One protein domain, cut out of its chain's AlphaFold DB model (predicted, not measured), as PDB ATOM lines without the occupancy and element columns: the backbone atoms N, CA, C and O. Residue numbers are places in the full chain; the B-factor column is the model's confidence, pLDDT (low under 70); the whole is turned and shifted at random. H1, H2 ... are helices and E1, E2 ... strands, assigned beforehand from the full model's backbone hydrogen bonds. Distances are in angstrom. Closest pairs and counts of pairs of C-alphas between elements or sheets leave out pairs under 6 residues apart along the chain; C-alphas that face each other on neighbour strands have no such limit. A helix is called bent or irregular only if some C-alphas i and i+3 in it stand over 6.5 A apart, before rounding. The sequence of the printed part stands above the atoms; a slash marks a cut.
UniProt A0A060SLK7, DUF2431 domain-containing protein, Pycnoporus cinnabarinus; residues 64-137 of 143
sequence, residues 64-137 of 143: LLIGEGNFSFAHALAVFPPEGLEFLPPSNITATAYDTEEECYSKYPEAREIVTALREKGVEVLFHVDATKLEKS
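AT A GLANCE: This is residues 64 to 137 of the 143 residues of the protein "DUF2431 domain-containing protein" of Pycnoporus cinnabarinus (UniProt A0A060SLK7). A small three-stranded parallel sheet is covered on one face by two helices side by side, H1 and H3, while its other face is bare of helices. H2 and H4 lie beyond the ends where the strands finish, H2 towards the helix-covered side and H4 towards the bare side, and the long loop of residues 80 to 92 reaches out past the opposite end. The printed part has 74 residues, with four named helices and three named strands in the order E1 H1 E2 H2 H3 E3 H4; the sheet's order is E1 E2 E3. The class is mixed, helices and strands; the whole is compact, with a radius of gyration of the C-alphas of 12.1 A and spans of 32 by 30 by 17 A.

HOW THE PARTS SIT: E1, residues 64 to 66, is an edge strand parallel to E2, residues 93 to 96, at 20 degrees; N 65 and O 94 are 2.8 A apart, within hydrogen-bond range. H1, residues 72 to 79, is on the sheet over E2, at a height over the sheet of 10.3 A; their closest C-alphas, of Ala 74 and Ala 95, are 6.4 A apart. E3, residues 124 to 126, is the other edge strand, parallel to E2 at 12 degrees, with N 95 and O 124 2.8 A apart. H3, residues 111 to 121, is on the same face as H1, over E3, at a height of 9.7 A; its local plane is only just defined, by 6 C-alphas. Their closest C-alphas, of Arg 119 and Val 125, are 6.9 A apart. H1 and H3 touch at a shallow tilt of 26 degrees, the same way; their closest C-alphas, of His 75 and Leu 118, are 6.2 A apart. E1, H1, E2 and E2, H2, H3, E3 are strand-helix-strand units, parallel neighbour strands joined through helices, each with a right-handed crossover. H2, residues 101 to 107, is not on the sheet and only just touches H3, only at the corner, with 3 pairs of C-alphas within 8 A; the closest, of Tyr 105 and Ala 111, are 5.9 A apart. H4, residues 131 to 136, is not on the sheet and touches no helix; its closest C-alpha to E1 is that of Ala 131, 6.7 A from that of Ile 66. Every O i to N i+4 pair is within hydrogen-bond range in H1, H2 and H3; in H4 0 of 2 are, and 1 of 3 O i to N i+3 pairs.

IN THESE COORDINATES: E1 begins at C-alpha 64 (328.318, 357.645, 311.373). H1 is 10.3 A long, E2 9.9 A, H2 10.1 A, and H3, the longest helix, 15.1 A, from C-alpha 111 (345.647, 353.084, 313.895). H4 is irregular, C-alphas 132 and 135 being 8.7 A apart, and ends at C-alpha 136 (324.324, 346.507, 301.611).

THE WHOLE: The two C-alphas farthest apart are those of Gly 84 and Ser 106, 35.2 A. The printed part has no cut; the link from H1 to E2, 13 residues, is long and the others are tight. The mean pLDDT of the printed part is 94.6, and no printed residue is under 70.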
ATOM      1  N   LEU A  64     327.581 358.518 312.281       95.56
ATOM      2  CA  LEU A  64     328.318 357.645 311.373       95.56
ATOM      3  C   LEU A  64     329.483 358.412 310.732       95.56
ATOM      4  O   LEU A  64     329.271 359.375 309.992       95.56
ATOM      5  N   LEU A  65     330.709 357.961 310.985       96.25
ATOM      6  CA  LEU A  65     331.932 358.475 310.376       96.25
ATOM      7  C   LEU A  65     332.345 357.566 309.219       96.25
ATOM      8  O   LEU A  65     332.559 356.364 309.393       96.25
ATOM      9  N   ILE A  66     332.442 358.150 308.025       95.69
ATOM     10  CA  ILE A  66     332.669 357.425 306.774       95.69
ATOM     11  C   ILE A  66     334.056 357.728 306.227       95.69
ATOM     12  O   ILE A  66     334.391 358.890 306.004       95.69
ATOM     13  N   GLY A  67     334.812 356.675 305.917       94.94
ATOM     14  CA  GLY A  67     336.113 356.808 305.268       94.94
ATOM     15  C   GLY A  67     337.207 357.275 306.223       94.94
ATOM     16  O   GLY A  67     338.091 358.031 305.824       94.94
ATOM     17  N   GLU A  68     337.153 356.827 307.478       95.62
ATOM     18  CA  GLU A  68     338.263 356.997 308.409       95.62
ATOM     19  C   GLU A  68     339.504 356.280 307.853       95.62
ATOM     20  O   GLU A  68     339.435 355.146 307.376       95.62
ATOM     21  N   GLY A  69     340.649 356.964 307.897       93.38
ATOM     22  CA  GLY A  69     341.948 356.373 307.576       93.38
ATOM     23  C   GLY A  69     342.555 355.715 308.812       93.38
ATOM     24  O   GLY A  69     342.418 354.517 309.027       93.38
ATOM     25  N   ASN A  70     343.193 356.529 309.656       95.88
ATOM     26  CA  ASN A  70     343.825 356.085 310.901       95.88
ATOM     27  C   ASN A  70     342.939 356.238 312.153       95.88
ATOM     28  O   ASN A  70     343.442 356.141 313.269       95.88
ATOM     29  N   PHE A  71     341.643 356.520 311.983       97.94
ATOM     30  CA  PHE A  71     340.658 356.709 313.063       97.94
ATOM     31  C   PHE A  71     340.925 357.876 314.032       97.94
ATOM     32  O   PHE A  71     340.292 357.989 315.087       97.94
ATOM     33  N   SER A  72     341.864 358.769 313.706       97.00
ATOM     34  CA  SER A  72     342.237 359.876 314.593       97.00
ATOM     35  C   SER A  72     341.108 360.885 314.810       97.00
ATOM     36  O   SER A  72     341.014 361.458 315.898       97.00
ATOM     37  N   PHE A  73     340.228 361.079 313.823       96.38
ATOM     38  CA  PHE A  73     339.079 361.970 313.962       96.38
ATOM     39  C   PHE A  73     338.030 361.373 314.903       96.38
ATOM     40  O   PHE A  73     337.623 362.045 315.853       96.38
ATOM     41  N   ALA A  74     337.672 360.097 314.713       97.19
ATOM     42  CA  ALA A  74     336.807 359.373 315.643       97.19
ATOM     43  C   ALA A  74     337.353 359.418 317.081       97.19
ATOM     44  O   ALA A  74     336.617 359.676 318.035       97.19
ATOM     45  N   HIS A  75     338.664 359.230 317.239       97.00
ATOM     46  CA  HIS A  75     339.323 359.276 318.541       97.00
ATOM     47  C   HIS A  75     339.282 360.667 319.172       97.00
ATOM     48  O   HIS A  75     338.963 360.794 320.354       97.00
ATOM     49  N   ALA A  76     339.539 361.721 318.395       95.94
ATOM     50  CA  ALA A  76     339.406 363.091 318.874       95.94
ATOM     51  C   ALA A  76     337.969 363.398 319.317       95.94
ATOM     52  O   ALA A  76     337.787 363.961 320.392       95.94
ATOM     53  N   LEU A  77     336.958 362.969 318.553       94.81
ATOM     54  CA  LEU A  77     335.548 363.154 318.906       94.81
ATOM     55  C   LEU A  77     335.178 362.430 320.212       94.81
ATOM     56  O   LEU A  77     334.510 363.007 321.064       94.81
ATOM     57  N   ALA A  78     335.645 361.192 320.395       94.94
ATOM     58  CA  ALA A  78     335.324 360.371 321.565       94.94
ATOM     59  C   ALA A  78     336.130 360.725 322.836       94.94
ATOM     60  O   ALA A  78     335.761 360.332 323.950       94.94
ATOM     61  N   VAL A  79     337.277 361.396 322.703       94.38
ATOM     62  CA  VAL A  79     338.153 361.765 323.834       94.38
ATOM     63  C   VAL A  79     338.020 363.244 324.188       94.38
ATOM     64  O   VAL A  79     338.024 363.589 325.367       94.38
ATOM     65  N   PHE A  80     337.882 364.102 323.181       93.62
ATOM     66  CA  PHE A  80     337.824 365.556 323.303       93.62
ATOM     67  C   PHE A  80     336.595 366.104 322.558       93.62
ATOM     68  O   PHE A  80     336.750 366.854 321.587       93.62
ATOM     69  N   PRO A  81     335.372 365.722 322.973       91.44
ATOM     70  CA  PRO A  81     334.162 366.173 322.302       91.44
ATOM     71  C   PRO A  81     334.055 367.707 322.339       91.44
ATOM     72  O   PRO A  81     334.438 368.334 323.334       91.44
ATOM     73  N   PRO A  82     333.552 368.338 321.263       90.56
ATOM     74  CA  PRO A  82     333.301 369.773 321.248       90.56
ATOM     75  C   PRO A  82     332.168 370.161 322.211       90.56
ATOM     76  O   PRO A  82     331.367 369.322 322.625       90.56
ATOM     77  N   GLU A  83     332.078 371.462 322.510       87.38
ATOM     78  CA  GLU A  83     330.993 372.035 323.319       87.38
ATOM     79  C   GLU A  83     329.627 371.640 322.729       87.38
ATOM     80  O   GLU A  83     329.373 371.869 321.543       87.38
ATOM     81  N   GLY A  84     328.762 371.030 323.543       88.06
ATOM     82  CA  GLY A  84     327.445 370.524 323.139       88.06
ATOM     83  C   GLY A  84     327.379 369.018 322.868       88.06
ATOM     84  O   GLY A  84     326.277 368.477 322.825       88.06
ATOM     85  N   LEU A  85     328.517 368.329 322.730       91.94
ATOM     86  CA  LEU A  85     328.591 366.868 322.580       91.94
ATOM     87  C   LEU A  85     329.291 366.179 323.760       91.94
ATOM     88  O   LEU A  85     329.608 364.995 323.669       91.94
ATOM     89  N   GLU A  86     329.509 366.864 324.886       92.25
ATOM     90  CA  GLU A  86     330.230 366.291 326.037       92.25
ATOM     91  C   GLU A  86     329.548 365.047 326.622       92.25
ATOM     92  O   GLU A  86     330.202 364.210 327.243       92.25
ATOM     93  N   PHE A  87     328.236 364.931 326.419       92.62
ATOM     94  CA  PHE A  87     327.414 363.820 326.891       92.62
ATOM     95  C   PHE A  87     327.048 362.823 325.788       92.62
ATOM     96  O   PHE A  87     326.207 361.959 326.029       92.62
ATOM     97  N   LEU A  88     327.629 362.946 324.588       93.88
ATOM     98  CA  LEU A  88     327.413 361.989 323.506       93.88
ATOM     99  C   LEU A  88     327.964 360.619 323.941       93.88
ATOM    100  O   LEU A  88     329.169 360.506 324.194       93.88
ATOM    101  N   PRO A  89     327.127 359.571 324.039       95.06
ATOM    102  CA  PRO A  89     327.605 358.240 324.375       95.06
ATOM    103  C   PRO A  89     328.584 357.748 323.300       95.06
ATOM    104  O   PRO A  89     328.261 357.830 322.115       95.06
ATOM    105  N   PRO A  90     329.746 357.178 323.662       94.56
ATOM    106  CA  PRO A  90     330.664 356.619 322.669       94.56
ATOM    107  C   PRO A  90     330.022 355.538 321.789       94.56
ATOM    108  O   PRO A  90     330.364 355.428 320.619       94.56
ATOM    109  N   SER A  91     329.043 354.800 322.324       94.44
ATOM    110  CA  SER A  91     328.249 353.802 321.594       94.44
ATOM    111  C   SER A  91     327.405 354.372 320.458       94.44
ATOM    112  O   SER A  91     326.972 353.619 319.596       94.44
ATOM    113  N   ASN A  92     327.156 355.682 320.459       95.44
ATOM    114  CA  ASN A  92     326.438 356.360 319.386       95.44
ATOM    115  C   ASN A  92     327.370 356.765 318.235       95.44
ATOM    116  O   ASN A  92     326.909 357.349 317.258       95.44
ATOM    117  N   ILE A  93     328.674 356.507 318.346       96.38
ATOM    118  CA  ILE A  93     329.650 356.780 317.295       96.38
ATOM    119  C   ILE A  93     329.981 355.455 316.602       96.38
ATOM    120  O   ILE A  93     330.473 354.521 317.236       96.38
ATOM    121  N   THR A  94     329.779 355.412 315.288       96.94
ATOM    122  CA  THR A  94     330.227 354.317 314.423       96.94
ATOM    123  C   THR A  94     331.268 354.859 313.453       96.94
ATOM    124  O   THR A  94     330.974 355.730 312.636       96.94
ATOM    125  N   ALA A  95     332.496 354.355 313.528       97.50
ATOM    126  CA  ALA A  95     333.609 354.750 312.677       97.50
ATOM    127  C   ALA A  95     333.923 353.669 311.642       97.50
ATOM    128  O   ALA A  95     334.090 352.500 311.987       97.50
ATOM    129  N   THR A  96     334.011 354.055 310.368       97.06
ATOM    130  CA  THR A  96     334.118 353.099 309.260       97.06
ATOM    131  C   THR A  96     335.298 353.396 308.345       97.06
ATOM    132  O   THR A  96     335.533 354.551 307.983       97.06
ATOM    133  N   ALA A  97     336.015 352.348 307.940       96.81
ATOM    134  CA  ALA A  97     337.104 352.410 306.968       96.81
ATOM    135  C   ALA A  97     336.814 351.514 305.756       96.81
ATOM    136  O   ALA A  97     336.189 350.459 305.880       96.81
ATOM    137  N   TYR A  98     337.290 351.930 304.579       95.62
ATOM    138  CA  TYR A  98     337.169 351.142 303.346       95.62
ATOM    139  C   TYR A  98     338.151 349.967 303.300       95.62
ATOM    140  O   TYR A  98     337.826 348.908 302.774       95.62
ATOM    141  N   ASP A  99     339.344 350.152 303.861       95.12
ATOM    142  CA  ASP A  99     340.377 349.121 303.915       95.12
ATOM    143  C   ASP A  99     339.991 347.988 304.883       95.12
ATOM    144  O   ASP A  99     339.196 348.183 305.812       95.12
ATOM    145  N   THR A 100     340.581 346.804 304.695       96.00
ATOM    146  CA  THR A 100     340.569 345.751 305.728       96.00
ATOM    147  C   THR A 100     341.333 346.195 306.982       96.00
ATOM    148  O   THR A 100     342.100 347.161 306.949       96.00
ATOM    149  N   GLU A 101     341.142 345.499 308.107       95.81
ATOM    150  CA  GLU A 101     341.830 345.828 309.367       95.81
ATOM    151  C   GLU A 101     343.356 345.706 309.210       95.81
ATOM    152  O   GLU A 101     344.109 346.593 309.618       95.81
ATOM    153  N   GLU A 102     343.819 344.665 308.517       96.62
ATOM    154  CA  GLU A 102     345.237 344.429 308.247       96.62
ATOM    155  C   GLU A 102     345.838 345.486 307.311       96.62
ATOM    156  O   GLU A 102     346.938 345.988 307.561       96.62
ATOM    157  N   GLU A 103     345.127 345.852 306.239       96.50
ATOM    158  CA  GLU A 103     345.569 346.903 305.316       96.50
ATOM    159  C   GLU A 103     345.621 348.267 306.004       96.50
ATOM    160  O   GLU A 103     346.584 349.010 305.803       96.50
ATOM    161  N   CYS A 104     344.629 348.580 306.842       96.69
ATOM    162  CA  CYS A 104     344.609 349.808 307.626       96.69
ATOM    163  C   CYS A 104     345.838 349.892 308.537       96.69
ATOM    164  O   CYS A 104     346.559 350.886 308.489       96.69
ATOM    165  N   TYR A 105     346.144 348.839 309.300       97.06
ATOM    166  CA  TYR A 105     347.307 348.827 310.197       97.06
ATOM    167  C   TYR A 105     348.646 348.825 309.460       97.06
ATOM    168  O   TYR A 105     349.637 349.338 309.975       97.06
ATOM    169  N   SER A 106     348.686 348.279 308.245       96.75
ATOM    170  CA  SER A 106     349.862 348.359 307.377       96.75
ATOM    171  C   SER A 106     350.103 349.789 306.873       96.75
ATOM    172  O   SER A 106     351.237 350.268 306.879       96.75
ATOM    173  N   LYS A 107     349.038 350.499 306.473       96.06
ATOM    174  CA  LYS A 107     349.107 351.898 306.012       96.06
ATOM    175  C   LYS A 107     349.338 352.885 307.161       96.06
ATOM    176  O   LYS A 107     350.056 353.866 306.975       96.06
ATOM    177  N   TYR A 108     348.740 352.615 308.319       96.38
ATOM    178  CA  TYR A 108     348.705 353.475 309.502       96.38
ATOM    179  C   TYR A 108     349.001 352.641 310.762       96.38
ATOM    180  O   TYR A 108     348.074 352.186 311.436       96.38
ATOM    181  N   PRO A 109     350.277 352.404 311.109       94.81
ATOM    182  CA  PRO A 109     350.634 351.608 312.285       94.81
ATOM    183  C   PRO A 109     350.022 352.131 313.594       94.81
ATOM    184  O   PRO A 109     349.652 351.342 314.466       94.81
ATOM    185  N   GLU A 110     349.855 353.450 313.718       95.06
ATOM    186  CA  GLU A 110     349.223 354.103 314.867       95.06
ATOM    187  C   GLU A 110     347.724 353.795 314.991       95.06
ATOM    188  O   GLU A 110     347.161 353.869 316.084       95.06
ATOM    189  N   ALA A 111     347.070 353.398 313.892       96.75
ATOM    190  CA  ALA A 111     345.647 353.084 313.895       96.75
ATOM    191  C   ALA A 111     345.327 351.914 314.829       96.75
ATOM    192  O   ALA A 111     344.233 351.860 315.378       96.75
ATOM    193  N   ARG A 112     346.274 351.002 315.079       96.38
ATOM    194  CA  ARG A 112     346.058 349.877 315.996       96.38
ATOM    195  C   ARG A 112     345.803 350.335 317.430       96.38
ATOM    196  O   ARG A 112     344.878 349.846 318.079       96.38
ATOM    197  N   GLU A 113     346.605 351.275 317.919       97.69
ATOM    198  CA  GLU A 113     346.443 351.835 319.264       97.69
ATOM    199  C   GLU A 113     345.160 352.666 319.349       97.69
ATOM    200  O   GLU A 113     344.378 352.512 320.287       97.69
ATOM    201  N   ILE A 114     344.894 353.471 318.319       97.81
ATOM    202  CA  ILE A 114     343.701 354.319 318.236       97.81
ATOM    203  C   ILE A 114     342.417 353.477 318.225       97.81
ATOM    204  O   ILE A 114     341.495 353.741 318.996       97.81
ATOM    205  N   VAL A 115     342.358 352.441 317.387       97.56
ATOM    206  CA  VAL A 115     341.205 351.531 317.289       97.56
ATOM    207  C   VAL A 115     340.992 350.774 318.595       97.56
ATOM    208  O   VAL A 115     339.849 350.588 319.007       97.56
ATOM    209  N   THR A 116     342.070 350.382 319.279       97.81
ATOM    210  CA  THR A 116     341.974 349.757 320.605       97.81
ATOM    211  C   THR A 116     341.326 350.716 321.607       97.81
ATOM    212  O   THR A 116     340.321 350.360 322.217       97.81
ATOM    213  N   ALA A 117     341.809 351.960 321.696       97.62
ATOM    214  CA  ALA A 117     341.248 352.975 322.593       97.62
ATOM    215  C   ALA A 117     339.780 353.320 322.273       97.62
ATOM    216  O   ALA A 117     338.973 353.556 323.175       97.62
ATOM    217  N   LEU A 118     339.414 353.334 320.988       97.50
ATOM    218  CA  LEU A 118     338.037 353.543 320.537       97.50
ATOM    219  C   LEU A 118     337.112 352.405 320.972       97.50
ATOM    220  O   LEU A 118     336.065 352.663 321.573       97.50
ATOM    221  N   ARG A 119     337.515 351.153 320.726       97.19
ATOM    222  CA  ARG A 119     336.750 349.965 321.127       97.19
ATOM    223  C   ARG A 119     336.593 349.884 322.647       97.19
ATOM    224  O   ARG A 119     335.500 349.600 323.123       97.19
ATOM    225  N   GLU A 120     337.639 350.201 323.410       97.12
ATOM    226  CA  GLU A 120     337.587 350.258 324.882       97.12
ATOM    227  C   GLU A 120     336.618 351.324 325.406       97.12
ATOM    228  O   GLU A 120     335.938 351.109 326.410       97.12
ATOM    229  N   LYS A 121     336.512 352.465 324.715       95.38
ATOM    230  CA  LYS A 121     335.520 353.504 325.026       95.38
ATOM    231  C   LYS A 121     334.091 353.112 324.650       95.38
ATOM    232  O   LYS A 121     333.168 353.769 325.121       95.38
ATOM    233  N   GLY A 122     333.906 352.071 323.840       95.81
ATOM    234  CA  GLY A 122     332.603 351.612 323.363       95.81
ATOM    235  C   GLY A 122     332.181 352.193 322.014       95.81
ATOM    236  O   GLY A 122     331.006 352.102 321.682       95.81
ATOM    237  N   VAL A 123     333.107 352.782 321.250       96.94
ATOM    238  CA  VAL A 123     332.860 353.206 319.860       96.94
ATOM    239  C   VAL A 123     332.825 351.978 318.954       96.94
ATOM    240  O   VAL A 123     333.690 351.100 319.051       96.94
ATOM    241  N   GLU A 124     331.857 351.924 318.044       96.31
ATOM    242  CA  GLU A 124     331.786 350.866 317.040       96.31
ATOM    243  C   GLU A 124     332.778 351.159 315.908       96.31
ATOM    244  O   GLU A 124     332.748 352.227 315.301       96.31
ATOM    245  N   VAL A 125     333.677 350.216 315.616       96.75
ATOM    246  CA  VAL A 125     334.682 350.356 314.551       96.75
ATOM    247  C   VAL A 125     334.500 349.240 313.531       96.75
ATOM    248  O   VAL A 125     334.661 348.065 313.871       96.75
ATOM    249  N   LEU A 126     334.208 349.614 312.285       96.00
ATOM    250  CA  LEU A 126     333.954 348.689 311.182       96.00
ATOM    251  C   LEU A 126     334.970 348.895 310.054       96.00
ATOM    252  O   LEU A 126     335.221 350.012 309.607       96.00
ATOM    253  N   PHE A 127     335.524 347.792 309.567       95.88
ATOM    254  CA  PHE A 127     336.440 347.767 308.427       95.88
ATOM    255  C   PHE A 127     335.738 347.243 307.180       95.88
ATOM    256  O   PHE A 127     334.670 346.633 307.271       95.88
ATOM    257  N   HIS A 128     336.367 347.442 306.022       95.06
ATOM    258  CA  HIS A 128     335.882 346.935 304.742       95.06
ATOM    259  C   HIS A 128     334.457 347.430 304.392       95.06
ATOM    260  O   HIS A 128     333.605 346.686 303.893       95.06
ATOM    261  N   VAL A 129     334.186 348.709 304.675       94.38
ATOM    262  CA  VAL A 129     332.904 349.370 304.396       94.38
ATOM    263  C   VAL A 129     332.991 350.178 303.100       94.38
ATOM    264  O   VAL A 129     333.707 351.175 303.015       94.38
ATOM    265  N   ASP A 130     332.199 349.792 302.096       93.69
ATOM    266  CA  ASP A 130     332.024 350.561 300.860       93.69
ATOM    267  C   ASP A 130     330.927 351.622 301.041       93.69
ATOM    268  O   ASP A 130     329.730 351.341 300.948       93.69
ATOM    269  N   ALA A 131     331.353 352.866 301.254       91.88
ATOM    270  CA  ALA A 131     330.475 354.023 301.402       91.88
ATOM    271  C   ALA A 131     329.563 354.284 300.188       91.88
ATOM    272  O   ALA A 131     328.558 354.981 300.313       91.88
ATOM    273  N   THR A 132     329.887 353.737 299.009       90.94
ATOM    274  CA  THR A 132     329.031 353.852 297.816       90.94
ATOM    275  C   THR A 132     327.870 352.855 297.816       90.94
ATOM    276  O   THR A 132     326.982 352.961 296.971       90.94
ATOM    277  N   LYS A 133     327.873 351.889 298.748       90.81
ATOM    278  CA  LYS A 133     326.891 350.798 298.881       90.81
ATOM    279  C   LYS A 133     326.503 350.573 300.346       90.81
ATOM    280  O   LYS A 133     326.493 349.437 300.838       90.81
ATOM    281  N   LEU A 134     326.215 351.653 301.071       88.31
ATOM    282  CA  LEU A 134     325.862 351.584 302.493       88.31
ATOM    283  C   LEU A 134     324.626 350.720 302.748       88.31
ATOM    284  O   LEU A 134     324.588 350.013 303.748       88.31
ATOM    285  N   GLU A 135     323.673 350.678 301.817       86.56
ATOM    286  CA  GLU A 135     322.455 349.876 301.943       86.56
ATOM    287  C   GLU A 135     322.732 348.369 302.067       86.56
ATOM    288  O   GLU A 135     321.938 347.635 302.651       86.56
ATOM    289  N   LYS A 136     323.876 347.909 301.549       81.12
ATOM    290  CA  LYS A 136     324.324 346.507 301.611       81.12
ATOM    291  C   LYS A 136     325.306 346.248 302.750       81.12
ATOM    292  O   LYS A 136     325.710 345.105 302.954       81.12
ATOM    293  N   SER A 137     325.731 347.302 303.438       76.50
ATOM    294  CA  SER A 137     326.702 347.211 304.518       76.50
ATOM    295  C   SER A 137     326.018 346.793 305.817       76.50
ATOM    296  O   SER A 137     324.824 347.010 306.021       76.50
TER     297      SER A 137